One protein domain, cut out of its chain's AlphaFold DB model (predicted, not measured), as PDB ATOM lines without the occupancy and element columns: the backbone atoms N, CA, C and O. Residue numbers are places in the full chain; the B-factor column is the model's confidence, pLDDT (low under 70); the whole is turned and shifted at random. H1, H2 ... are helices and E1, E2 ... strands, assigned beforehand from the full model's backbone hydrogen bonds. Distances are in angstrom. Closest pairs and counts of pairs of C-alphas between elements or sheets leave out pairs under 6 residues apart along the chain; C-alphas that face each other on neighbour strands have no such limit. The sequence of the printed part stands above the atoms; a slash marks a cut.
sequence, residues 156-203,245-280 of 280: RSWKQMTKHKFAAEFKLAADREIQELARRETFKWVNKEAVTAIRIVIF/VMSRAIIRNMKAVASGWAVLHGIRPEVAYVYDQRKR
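What this domain is: This is residues 156 to 203 and 245 to 280 of the 280 residues of an uncharacterized protein of Endocarpon pusillum (strain Z07020 / HMAS-L-300199) (UniProt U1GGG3). Two long helices, H2 and H4, cross near their middles at almost a right angle with few contacts between them, while H3 stands well away from both as an arm on the far side of the short strands E1 and E2. Short H1 sits near the first residue of H2, E2 runs past H4 on its way to a last tail, residues 275 to 280, and the parts that stick out are residues 196 to 203 of H3 and the stretch 179 to 185, of which 179 to 183 belong to H2. The printed part has 84 residues with four named helices and two named strands, in the order H1, H2, E1, H3, H4, E2 along the chain; it is mostly helix, and E1 and E2 make a sheet of two strands that meet only at a point. The whole is elongated, spanning 44 by 28 by 25 A, and only just compact, close to loose, with a radius of gyration of the C-alphas of 14.0 A.

Where its parts are: The printed part begins at residue 156, and H1 holds residues 158 to 161, with C-alpha 158 at (25.998, 134.354, 369.854). After a tight link of 5 residues comes H2, residues 167 to 183, 24.4 A from first to last C-alpha. Another tight link of 5 residues leads to the strand E1, residues 189 to 191. H3, residues 192 to 203, follows E1 with 0 residues between them, a tight link, and is 17.0 A long. The cut comes next, and beyond it H4, residues 245 to 264, is the longest helix, running 29.6 A from C-alpha 245 at (31.164, 124.368, 359.328). A short link of 7 residues leads to E2, residues 272 to 274, which ends with C-alpha 274 at (14.615, 126.832, 361.391).

How they stand to each other: H1 only just touches H4, with 3 pairs of C-alphas within 8 A and with residues 253 to 257 of H4 alone; the closest C-alphas are those of Trp 158 and Asn 253, 5.6 A apart. H1 and H2 are close but not clearly touching, the closest C-alphas being those of Met 161 and Ala 167 at 5.8 A. H2 and H4 are also close but not clearly touching, with the closest C-alphas, those of Ala 174 and Val 257, 7.8 A apart. Their lines are about perpendicular, at 81 degrees. E1 and E2 meet only at a point, where the C-alphas of Val 190 and Tyr 273 face each other at 5.9 A. H3 comes nearest to E2 with the C-alphas of Lys 192 and Ala 272, 6.1 A apart. H4 has 7 pairs of C-alphas within 8 A of E2, the closest being those of Ala 258 and Ala 272 at 6.5 A. E1 and H4 are apart, and so are H2 and H3. In H2 and H3 every O i to N i+4 pair is within hydrogen-bond range, in H4 15 of 16 pairs are, and H1 is too short for such a pair.

The domain as a whole: The two C-alphas farthest apart, those of Lys 165 and Val 201, are 44.2 A from each other. Residues 204 to 244 are cut out and not printed, and C-alphas 203 and 245 lie 24.7 A apart across the cut. Of the links that are printed whole, none is long. The printed part ends at Arg 280, the chain's last residue. The mean pLDDT of the printed part is 74.2, and 40 residues are under 70: residues 198 to 203, 245 to 260, 262 to 264 and 266 to 280.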
ATOM      1  N   ARG A 156      32.875 134.548 368.207       95.56
ATOM      2  CA  ARG A 156      32.730 133.165 367.705       95.56
ATOM      3  C   ARG A 156      31.399 132.508 368.075       95.56
ATOM      4  O   ARG A 156      31.075 131.430 367.581       95.56
ATOM      5  N   SER A 157      30.642 133.114 368.984       96.06
ATOM      6  CA  SER A 157      29.391 132.575 369.531       96.06
ATOM      7  C   SER A 157      28.372 133.688 369.729       96.06
ATOM      8  O   SER A 157      28.755 134.793 370.108       96.06
ATOM      9  N   TRP A 158      27.074 133.396 369.573       90.44
ATOM     10  CA  TRP A 158      25.998 134.354 369.854       90.44
ATOM     11  C   TRP A 158      26.139 135.021 371.226       90.44
ATOM     12  O   TRP A 158      25.988 136.231 371.346       90.44
ATOM     13  N   LYS A 159      26.513 134.252 372.262       95.81
ATOM     14  CA  LYS A 159      26.722 134.785 373.622       95.81
ATOM     15  C   LYS A 159      27.862 135.809 373.688       95.81
ATOM     16  O   LYS A 159      27.802 136.740 374.486       95.81
ATOM     17  N   GLN A 160      28.911 135.626 372.883       96.31
ATOM     18  CA  GLN A 160      30.003 136.598 372.763       96.31
ATOM     19  C   GLN A 160      29.543 137.810 371.954       96.31
ATOM     20  O   GLN A 160      29.794 138.940 372.351       96.31
ATOM     21  N   MET A 161      28.792 137.572 370.880       96.12
ATOM     22  CA  MET A 161      28.230 138.611 370.025       96.12
ATOM     23  C   MET A 161      27.308 139.561 370.802       96.12
ATOM     24  O   MET A 161      27.389 140.769 370.624       96.12
ATOM     25  N   THR A 162      26.496 139.046 371.734       95.06
ATOM     26  CA  THR A 162      25.638 139.875 372.601       95.06
ATOM     27  C   THR A 162      26.412 140.736 373.596       95.06
ATOM     28  O   THR A 162      25.873 141.735 374.056       95.06
ATOM     29  N   LYS A 163      27.648 140.354 373.940       96.25
ATOM     30  CA  LYS A 163      28.544 141.117 374.826       96.25
ATOM     31  C   LYS A 163      29.505 142.025 374.050       96.25
ATOM     32  O   LYS A 163      30.328 142.701 374.656       96.25
ATOM     33  N   HIS A 164      29.447 142.001 372.721       94.94
ATOM     34  CA  HIS A 164      30.362 142.739 371.865       94.94
ATOM     35  C   HIS A 164      30.057 144.242 371.885       94.94
ATOM     36  O   HIS A 164      28.894 144.631 371.979       94.94
ATOM     37  N   LYS A 165      31.078 145.092 371.700       93.81
ATOM     38  CA  LYS A 165      30.906 146.558 371.600       93.81
ATOM     39  C   LYS A 165      29.867 146.951 370.540       93.81
ATOM     40  O   LYS A 165      29.074 147.857 370.752       93.81
ATOM     41  N   PHE A 166      29.837 146.209 369.434       92.44
ATOM     42  CA  PHE A 166      28.905 146.397 368.311       92.44
ATOM     43  C   PHE A 166      27.698 145.437 368.340       92.44
ATOM     44  O   PHE A 166      27.155 145.072 367.301       92.44
ATOM     45  N   ALA A 167      27.264 144.974 369.519       94.31
ATOM     46  CA  ALA A 167      26.166 144.006 369.635       94.31
ATOM     47  C   ALA A 167      24.847 144.487 368.998       94.31
ATOM     48  O   ALA A 167      24.097 143.671 368.463       94.31
ATOM     49  N   ALA A 168      24.556 145.790 369.060       95.19
ATOM     50  CA  ALA A 168      23.344 146.369 368.477       95.19
ATOM     51  C   ALA A 168      23.322 146.230 366.946       95.19
ATOM     52  O   ALA A 168      22.327 145.781 366.381       95.19
ATOM     53  N   GLU A 169      24.442 146.536 366.293       93.06
ATOM     54  CA  GLU A 169      24.587 146.437 364.839       93.06
ATOM     55  C   GLU A 169      24.488 144.989 364.364       93.06
ATOM     56  O   GLU A 169      23.785 144.701 363.398       93.06
ATOM     57  N   PHE A 170      25.109 144.052 365.088       95.31
ATOM     58  CA  PHE A 170      24.997 142.632 364.762       95.31
ATOM     59  C   PHE A 170      23.567 142.102 364.876       95.31
ATOM     60  O   PHE A 170      23.148 141.309 364.034       95.31
ATOM     61  N   LYS A 171      22.804 142.527 365.892       95.00
ATOM     62  CA  LYS A 171      21.385 142.154 366.018       95.00
ATOM     63  C   LYS A 171      20.578 142.684 364.839       95.00
ATOM     64  O   LYS A 171      19.878 141.916 364.194       95.00
ATOM     65  N   LEU A 172      20.757 143.961 364.511       95.25
ATOM     66  CA  LEU A 172      20.071 144.601 363.395       95.25
ATOM     67  C   LEU A 172      20.407 143.916 362.058       95.25
ATOM     68  O   LEU A 172      19.516 143.669 361.247       95.25
ATOM     69  N   ALA A 173      21.676 143.565 361.837       94.69
ATOM     70  CA  ALA A 173      22.106 142.819 360.658       94.69
ATOM     71  C   ALA A 173      21.476 141.417 360.597       94.69
ATOM     72  O   ALA A 173      20.974 141.021 359.545       94.69
ATOM     73  N   ALA A 174      21.441 140.696 361.723       94.94
ATOM     74  CA  ALA A 174      20.806 139.383 361.808       94.94
ATOM     75  C   ALA A 174      19.296 139.456 361.527       94.94
ATOM     76  O   ALA A 174      18.770 138.620 360.794       94.94
ATOM     77  N   ASP A 175      18.608 140.472 362.048       95.12
ATOM     78  CA  ASP A 175      17.177 140.677 361.811       95.12
ATOM     79  C   ASP A 175      16.894 140.967 360.330       95.12
ATOM     80  O   ASP A 175      15.975 140.383 359.752       95.12
ATOM     81  N   ARG A 176      17.720 141.799 359.679       97.06
ATOM     82  CA  ARG A 176      17.628 142.054 358.230       97.06
ATOM     83  C   ARG A 176      17.820 140.782 357.409       97.06
ATOM     84  O   ARG A 176      17.067 140.547 356.467       97.06
ATOM     85  N   GLU A 177      18.800 139.954 357.760       95.56
ATOM     86  CA  GLU A 177      19.040 138.685 357.068       95.56
ATOM     87  C   GLU A 177      17.858 137.717 357.240       95.56
ATOM     88  O   GLU A 177      17.413 137.107 356.268       95.56
ATOM     89  N   ILE A 178      17.285 137.627 358.445       92.75
ATOM     90  CA  ILE A 178      16.084 136.823 358.718       92.75
ATOM     91  C   ILE A 178      14.894 137.316 357.888       92.75
ATOM     92  O   ILE A 178      14.199 136.497 357.289       92.75
ATOM     93  N   GLN A 179      14.662 138.630 357.823       94.62
ATOM     94  CA  GLN A 179      13.587 139.216 357.017       94.62
ATOM     95  C   GLN A 179      13.766 138.924 355.525       94.62
ATOM     96  O   GLN A 179      12.811 138.545 354.854       94.62
ATOM     97  N   GLU A 180      14.989 139.038 355.010       95.62
ATOM     98  CA  GLU A 180      15.279 138.769 353.600       95.62
ATOM     99  C   GLU A 180      15.087 137.289 353.251       95.62
ATOM    100  O   GLU A 180      14.521 136.944 352.213       95.62
ATOM    101  N   LEU A 181      15.510 136.391 354.134       93.56
ATOM    102  CA  LEU A 181      15.298 134.957 353.974       93.56
ATOM    103  C   LEU A 181      13.812 134.566 354.089       93.56
ATOM    104  O   LEU A 181      13.385 133.648 353.380       93.56
ATOM    105  N   ALA A 182      13.037 135.261 354.930       92.00
ATOM    106  CA  ALA A 182      11.586 135.112 355.021       92.00
ATOM    107  C   ALA A 182      10.889 135.609 353.746       92.00
ATOM    108  O   ALA A 182      10.028 134.913 353.217       92.00
ATOM    109  N   ARG A 183      11.317 136.756 353.197       95.56
ATOM    110  CA  ARG A 183      10.827 137.309 351.921       95.56
ATOM    111  C   ARG A 183      11.064 136.362 350.748       95.56
ATOM    112  O   ARG A 183      10.261 136.308 349.828       95.56
ATOM    113  N   ARG A 184      12.170 135.616 350.780       96.44
ATOM    114  CA  ARG A 184      12.518 134.593 349.780       96.44
ATOM    115  C   ARG A 184      11.877 133.229 350.046       96.44
ATOM    116  O   ARG A 184      12.216 132.276 349.352       96.44
ATOM    117  N   GLU A 185      11.055 133.107 351.090       94.00
ATOM    118  CA  GLU A 185      10.398 131.859 351.506       94.00
ATOM    119  C   GLU A 185      11.371 130.676 351.684       94.00
ATOM    120  O   GLU A 185      11.018 129.504 351.558       94.00
ATOM    121  N   THR A 186      12.638 130.967 352.003       93.25
ATOM    122  CA  THR A 186      13.687 129.933 352.101       93.25
ATOM    123  C   THR A 186      13.584 129.084 353.361       93.25
ATOM    124  O   THR A 186      14.130 127.979 353.418       93.25
ATOM    125  N   PHE A 187      12.885 129.584 354.376       87.19
ATOM    126  CA  PHE A 187      12.576 128.847 355.584       87.19
ATOM    127  C   PHE A 187      11.117 129.051 355.973       87.19
ATOM    128  O   PHE A 187      10.494 130.060 355.656       87.19
ATOM    129  N   LYS A 188      10.594 128.089 356.730       87.56
ATOM    130  CA  LYS A 188       9.289 128.184 357.374       87.56
ATOM    131  C   LYS A 188       9.451 128.092 358.881       87.56
ATOM    132  O   LYS A 188      10.283 127.328 359.375       87.56
ATOM    133  N   TRP A 189       8.630 128.843 359.599       85.12
ATOM    134  CA  TRP A 189       8.519 128.712 361.044       85.12
ATOM    135  C   TRP A 189       7.808 127.398 361.368       85.12
ATOM    136  O   TRP A 189       6.731 127.118 360.847       85.12
ATOM    137  N   VAL A 190       8.438 126.557 362.190       87.50
ATOM    138  CA  VAL A 190       7.859 125.287 362.643       87.50
ATOM    139  C   VAL A 190       7.777 125.306 364.160       87.50
ATOM    140  O   VAL A 190       8.787 125.537 364.831       87.50
ATOM    141  N   ASN A 191       6.589 125.016 364.691       88.38
ATOM    142  CA  ASN A 191       6.385 124.853 366.124       88.38
ATOM    143  C   ASN A 191       7.239 123.681 366.648       88.38
ATOM    144  O   ASN A 191       7.204 122.590 366.078       88.38
ATOM    145  N   LYS A 192       7.999 123.877 367.739       77.50
ATOM    146  CA  LYS A 192       8.829 122.842 368.384       77.50
ATOM    147  C   LYS A 192       8.066 121.545 368.644       77.50
ATOM    148  O   LYS A 192       8.651 120.492 368.424       77.50
ATOM    149  N   GLU A 193       6.794 121.594 369.036       84.94
ATOM    150  CA  GLU A 193       5.978 120.390 369.277       84.94
ATOM    151  C   GLU A 193       5.900 119.483 368.039       84.94
ATOM    152  O   GLU A 193       6.156 118.280 368.123       84.94
ATOM    153  N   ALA A 194       5.683 120.073 366.861       77.81
ATOM    154  CA  ALA A 194       5.663 119.345 365.594       77.81
ATOM    155  C   ALA A 194       7.047 118.769 365.231       77.81
ATOM    156  O   ALA A 194       7.145 117.695 364.641       77.81
ATOM    157  N   VAL A 195       8.135 119.450 365.609       77.31
ATOM    158  CA  VAL A 195       9.507 118.972 365.360       77.31
ATOM    159  C   VAL A 195       9.844 117.759 366.226       77.31
ATOM    160  O   VAL A 195      10.471 116.814 365.738       77.31
ATOM    161  N   THR A 196       9.438 117.762 367.498       74.62
ATOM    162  CA  THR A 196       9.682 116.641 368.418       74.62
ATOM    163  C   THR A 196       8.977 115.376 367.929       74.62
ATOM    164  O   THR A 196       9.596 114.313 367.908       74.62
ATOM    165  N   ALA A 197       7.745 115.506 367.426       71.19
ATOM    166  CA  ALA A 197       6.999 114.400 366.826       71.19
ATOM    167  C   ALA A 197       7.726 113.796 365.608       71.19
ATOM    168  O   ALA A 197       7.906 112.581 365.529       71.19
ATOM    169  N   ILE A 198       8.246 114.630 364.699       68.50
ATOM    170  CA  ILE A 198       8.970 114.164 363.501       68.50
ATOM    171  C   ILE A 198      10.258 113.411 363.872       68.50
ATOM    172  O   ILE A 198      10.606 112.413 363.237       68.50
ATOM    173  N   ARG A 199      10.980 113.858 364.908       61.78
ATOM    174  CA  ARG A 199      12.247 113.229 365.308       61.78
ATOM    175  C   ARG A 199      12.053 111.821 365.880       61.78
ATOM    176  O   ARG A 199      12.914 110.974 365.662       61.78
ATOM    177  N   ILE A 200      10.936 111.571 366.564       62.22
ATOM    178  CA  ILE A 200      10.601 110.250 367.118       62.22
ATOM    179  C   ILE A 200      10.272 109.265 365.990       62.22
ATOM    180  O   ILE A 200      10.779 108.146 365.991       62.22
ATOM    181  N   VAL A 201       9.520 109.700 364.975       60.78
ATOM    182  CA  VAL A 201       9.134 108.839 363.843       60.78
ATOM    183  C   VAL A 201      10.348 108.414 363.006       60.78
ATOM    184  O   VAL A 201      10.457 107.251 362.627       60.78
ATOM    185  N   ILE A 202      11.308 109.317 362.773       60.66
ATOM    186  CA  ILE A 202      12.524 108.995 362.001       60.66
ATOM    187  C   ILE A 202      13.430 108.009 362.758       60.66
ATOM    188  O   ILE A 202      14.052 107.153 362.134       60.66
ATOM    189  N   PHE A 203      13.500 108.096 364.090       53.56
ATOM    190  CA  PHE A 203      14.311 107.166 364.882       53.56
ATOM    191  C   PHE A 203      13.645 105.785 364.992       53.56
ATOM    192  O   PHE A 203      14.326 104.770 364.855       53.56
ATOM    193  N   VAL A 245      30.859 123.838 357.990       50.47
ATOM    194  CA  VAL A 245      31.164 124.368 359.328       50.47
ATOM    195  C   VAL A 245      30.567 125.765 359.504       50.47
ATOM    196  O   VAL A 245      29.925 126.006 360.528       50.47
ATOM    197  N   MET A 246      30.659 126.631 358.486       45.28
ATOM    198  CA  MET A 246      30.015 127.952 358.505       45.28
ATOM    199  C   MET A 246      28.489 127.842 358.565       45.28
ATOM    200  O   MET A 246      27.883 128.437 359.454       45.28
ATOM    201  N   SER A 247      27.850 126.990 357.752       51.91
ATOM    202  CA  SER A 247      26.386 126.830 357.811       51.91
ATOM    203  C   SER A 247      25.896 126.297 359.162       51.91
ATOM    204  O   SER A 247      24.849 126.712 359.647       51.91
ATOM    205  N   ARG A 248      26.648 125.412 359.835       53.91
ATOM    206  CA  ARG A 248      26.272 124.921 361.177       53.91
ATOM    207  C   ARG A 248      26.433 125.984 362.264       53.91
ATOM    208  O   ARG A 248      25.641 125.982 363.205       53.91
ATOM    209  N   ALA A 249      27.433 126.860 362.161       56.25
ATOM    210  CA  ALA A 249      27.602 127.982 363.082       56.25
ATOM    211  C   ALA A 249      26.486 129.024 362.897       56.25
ATOM    212  O   ALA A 249      25.877 129.432 363.883       56.25
ATOM    213  N   ILE A 250      26.141 129.343 361.644       56.47
ATOM    214  CA  ILE A 250      25.035 130.247 361.295       56.47
ATOM    215  C   ILE A 250      23.701 129.679 361.799       56.47
ATOM    216  O   ILE A 250      23.006 130.350 362.554       56.47
ATOM    217  N   ILE A 251      23.386 128.405 361.530       58.50
ATOM    218  CA  ILE A 251      22.139 127.769 362.002       58.50
ATOM    219  C   ILE A 251      22.062 127.711 363.540       58.50
ATOM    220  O   ILE A 251      20.987 127.897 364.116       58.50
ATOM    221  N   ARG A 252      23.181 127.466 364.243       59.78
ATOM    222  CA  ARG A 252      23.200 127.513 365.718       59.78
ATOM    223  C   ARG A 252      22.983 128.929 366.252       59.78
ATOM    224  O   ARG A 252      22.283 129.067 367.252       59.78
ATOM    225  N   ASN A 253      23.531 129.950 365.592       57.16
ATOM    226  CA  ASN A 253      23.308 131.346 365.965       57.16
ATOM    227  C   ASN A 253      21.863 131.786 365.687       57.16
ATOM    228  O   ASN A 253      21.253 132.362 366.582       57.16
ATOM    229  N   MET A 254      21.268 131.420 364.543       61.78
ATOM    230  CA  MET A 254      19.863 131.727 364.212       61.78
ATOM    231  C   MET A 254      18.879 131.233 365.278       61.78
ATOM    232  O   MET A 254      17.912 131.916 365.611       61.78
ATOM    233  N   LYS A 255      19.164 130.079 365.890       61.44
ATOM    234  CA  LYS A 255      18.373 129.539 367.003       61.44
ATOM    235  C   LYS A 255      18.371 130.439 368.239       61.44
ATOM    236  O   LYS A 255      17.347 130.546 368.903       61.44
ATOM    237  N   ALA A 256      19.511 131.054 368.547       62.53
ATOM    238  CA  ALA A 256      19.665 131.925 369.704       62.53
ATOM    239  C   ALA A 256      19.049 133.318 369.463       62.53
ATOM    240  O   ALA A 256      18.483 133.902 370.390       62.53
ATOM    241  N   VAL A 257      19.088 133.813 368.217       63.31
ATOM    242  CA  VAL A 257      18.419 135.064 367.807       63.31
ATOM    243  C   VAL A 257      16.909 134.926 367.922       63.31
ATOM    244  O   VAL A 257      16.270 135.725 368.600       63.31
ATOM    245  N   ALA A 258      16.351 133.861 367.339       61.28
ATOM    246  CA  ALA A 258      14.914 133.610 367.344       61.28
ATOM    247  C   ALA A 258      14.355 133.485 368.772       61.28
ATOM    248  O   ALA A 258      13.273 133.989 369.057       61.28
ATOM    249  N   SER A 259      15.110 132.876 369.696       60.00
ATOM    250  CA  SER A 259      14.716 132.833 371.108       60.00
ATOM    251  C   SER A 259      14.748 134.201 371.792       60.00
ATOM    252  O   SER A 259      13.894 134.460 372.631       60.00
ATOM    253  N   GLY A 260      15.696 135.079 371.448       62.84
ATOM    254  CA  GLY A 260      15.779 136.426 372.022       62.84
ATOM    255  C   GLY A 260      14.694 137.368 371.497       62.84
ATOM    256  O   GLY A 260      14.093 138.102 372.276       62.84
ATOM    257  N   TRP A 261      14.403 137.300 370.194       70.00
ATOM    258  CA  TRP A 261      13.344 138.083 369.552       70.00
ATOM    259  C   TRP A 261      11.952 137.715 370.087       70.00
ATOM    260  O   TRP A 261      11.146 138.596 370.378       70.00
ATOM    261  N   ALA A 262      11.701 136.422 370.321       60.72
ATOM    262  CA  ALA A 262      10.446 135.946 370.893       60.72
ATOM    263  C   ALA A 262      10.174 136.537 372.294       60.72
ATOM    264  O   ALA A 262       9.084 137.052 372.538       60.72
ATOM    265  N   VAL A 263      11.182 136.569 373.182       65.94
ATOM    266  CA  VAL A 263      11.046 137.164 374.530       65.94
ATOM    267  C   VAL A 263      10.679 138.647 374.467       65.94
ATOM    268  O   VAL A 263       9.849 139.096 375.252       65.94
ATOM    269  N   LEU A 264      11.258 139.400 373.526       69.00
ATOM    270  CA  LEU A 264      11.035 140.844 373.417       69.00
ATOM    271  C   LEU A 264       9.601 141.198 372.983       69.00
ATOM    272  O   LEU A 264       9.076 142.229 373.386       69.00
ATOM    273  N   HIS A 265       8.959 140.331 372.200       72.25
ATOM    274  CA  HIS A 265       7.589 140.521 371.710       72.25
ATOM    275  C   HIS A 265       6.527 139.785 372.545       72.25
ATOM    276  O   HIS A 265       5.383 139.661 372.113       72.25
ATOM    277  N   GLY A 266       6.883 139.261 373.726       62.34
ATOM    278  CA  GLY A 266       5.959 138.479 374.560       62.34
ATOM    279  C   GLY A 266       5.554 137.134 373.939       62.34
ATOM    280  O   GLY A 266       4.646 136.463 374.430       62.34
ATOM    281  N   ILE A 267       6.239 136.711 372.875       56.53
ATOM    282  CA  ILE A 267       6.060 135.408 372.248       56.53
ATOM    283  C   ILE A 267       6.844 134.413 373.105       56.53
ATOM    284  O   ILE A 267       8.066 134.497 373.223       56.53
ATOM    285  N   ARG A 268       6.150 133.468 373.749       50.50
ATOM    286  CA  ARG A 268       6.800 132.486 374.631       50.50
ATOM    287  C   ARG A 268       7.998 131.823 373.908       50.50
ATOM    288  O   ARG A 268       7.806 131.201 372.861       50.50
ATOM    289  N   PRO A 269       9.234 131.911 374.446       46.84
ATOM    290  CA  PRO A 269      10.471 131.478 373.770       46.84
ATOM    291  C   PRO A 269      10.601 129.955 373.593       46.84
ATOM    292  O   PRO A 269      11.579 129.441 373.029       46.84
ATOM    293  N   GLU A 270       9.599 129.192 374.017       48.94
ATOM    294  CA  GLU A 270       9.557 127.750 373.845       48.94
ATOM    295  C   GLU A 270       9.424 127.302 372.384       48.94
ATOM    296  O   GLU A 270       9.478 126.108 372.162       48.94
ATOM    297  N   VAL A 271       9.322 128.199 371.388       53.25
ATOM    298  CA  VAL A 271       8.670 127.935 370.080       53.25
ATOM    299  C   VAL A 271       9.460 127.668 368.759       53.25
ATOM    300  O   VAL A 271       8.946 126.996 367.879       53.25
ATOM    301  N   ALA A 272      10.682 128.188 368.534       45.81
ATOM    302  CA  ALA A 272      11.226 128.292 367.155       45.81
ATOM    303  C   ALA A 272      12.370 127.319 366.761       45.81
ATOM    304  O   ALA A 272      13.436 127.310 367.384       45.81
ATOM    305  N   TYR A 273      12.196 126.563 365.664       54.38
ATOM    306  CA  TYR A 273      13.277 125.913 364.896       54.38
ATOM    307  C   TYR A 273      13.245 126.361 363.425       54.38
ATOM    308  O   TYR A 273      12.175 126.446 362.828       54.38
ATOM    309  N   VAL A 274      14.427 126.574 362.831       51.88
ATOM    310  CA  VAL A 274      14.615 126.832 361.391       51.88
ATOM    311  C   VAL A 274      14.967 125.512 360.695       51.88
ATOM    312  O   VAL A 274      15.911 124.834 361.112       51.88
ATOM    313  N   TYR A 275      14.210 125.134 359.661       50.09
ATOM    314  CA  TYR A 275      14.459 123.943 358.840       50.09
ATOM    315  C   TYR A 275      14.898 124.364 357.432       50.09
ATOM    316  O   TYR A 275      14.192 125.123 356.773       50.09
ATOM    317  N   ASP A 276      16.052 123.871 356.979       50.66
ATOM    318  CA  ASP A 276      16.576 124.114 355.629       50.66
ATOM    319  C   ASP A 276      15.962 123.103 354.646       50.66
ATOM    320  O   ASP A 276      16.174 121.894 354.776       50.66
ATOM    321  N   GLN A 277      15.163 123.590 353.694       49.31
ATOM    322  CA  GLN A 277      14.427 122.766 352.724       49.31
ATOM    323  C   GLN A 277      15.292 122.275 351.551       49.31
ATOM    324  O   GLN A 277      14.861 121.386 350.822       49.31
ATOM    325  N   ARG A 278      16.530 122.765 351.376       53.31
ATOM    326  CA  ARG A 278      17.404 122.402 350.235       53.31
ATOM    327  C   ARG A 278      18.018 120.995 350.297       53.31
ATOM    328  O   ARG A 278      18.986 120.705 349.604       53.31
ATOM    329  N   LYS A 279      17.490 120.119 351.151       48.66
ATOM    330  CA  LYS A 279      17.955 118.734 351.333       48.66
ATOM    331  C   LYS A 279      16.992 117.666 350.811       48.66
ATOM    332  O   LYS A 279      17.187 116.497 351.140       48.66
ATOM    333  N   ARG A 280      15.966 118.057 350.059       43.25
ATOM    334  CA  ARG A 280      15.126 117.112 349.320       43.25
ATOM    335  C   ARG A 280      15.697 116.866 347.937       43.25
ATOM    336  O   ARG A 280      16.188 117.851 347.346       43.25
TER     337      ARG A 280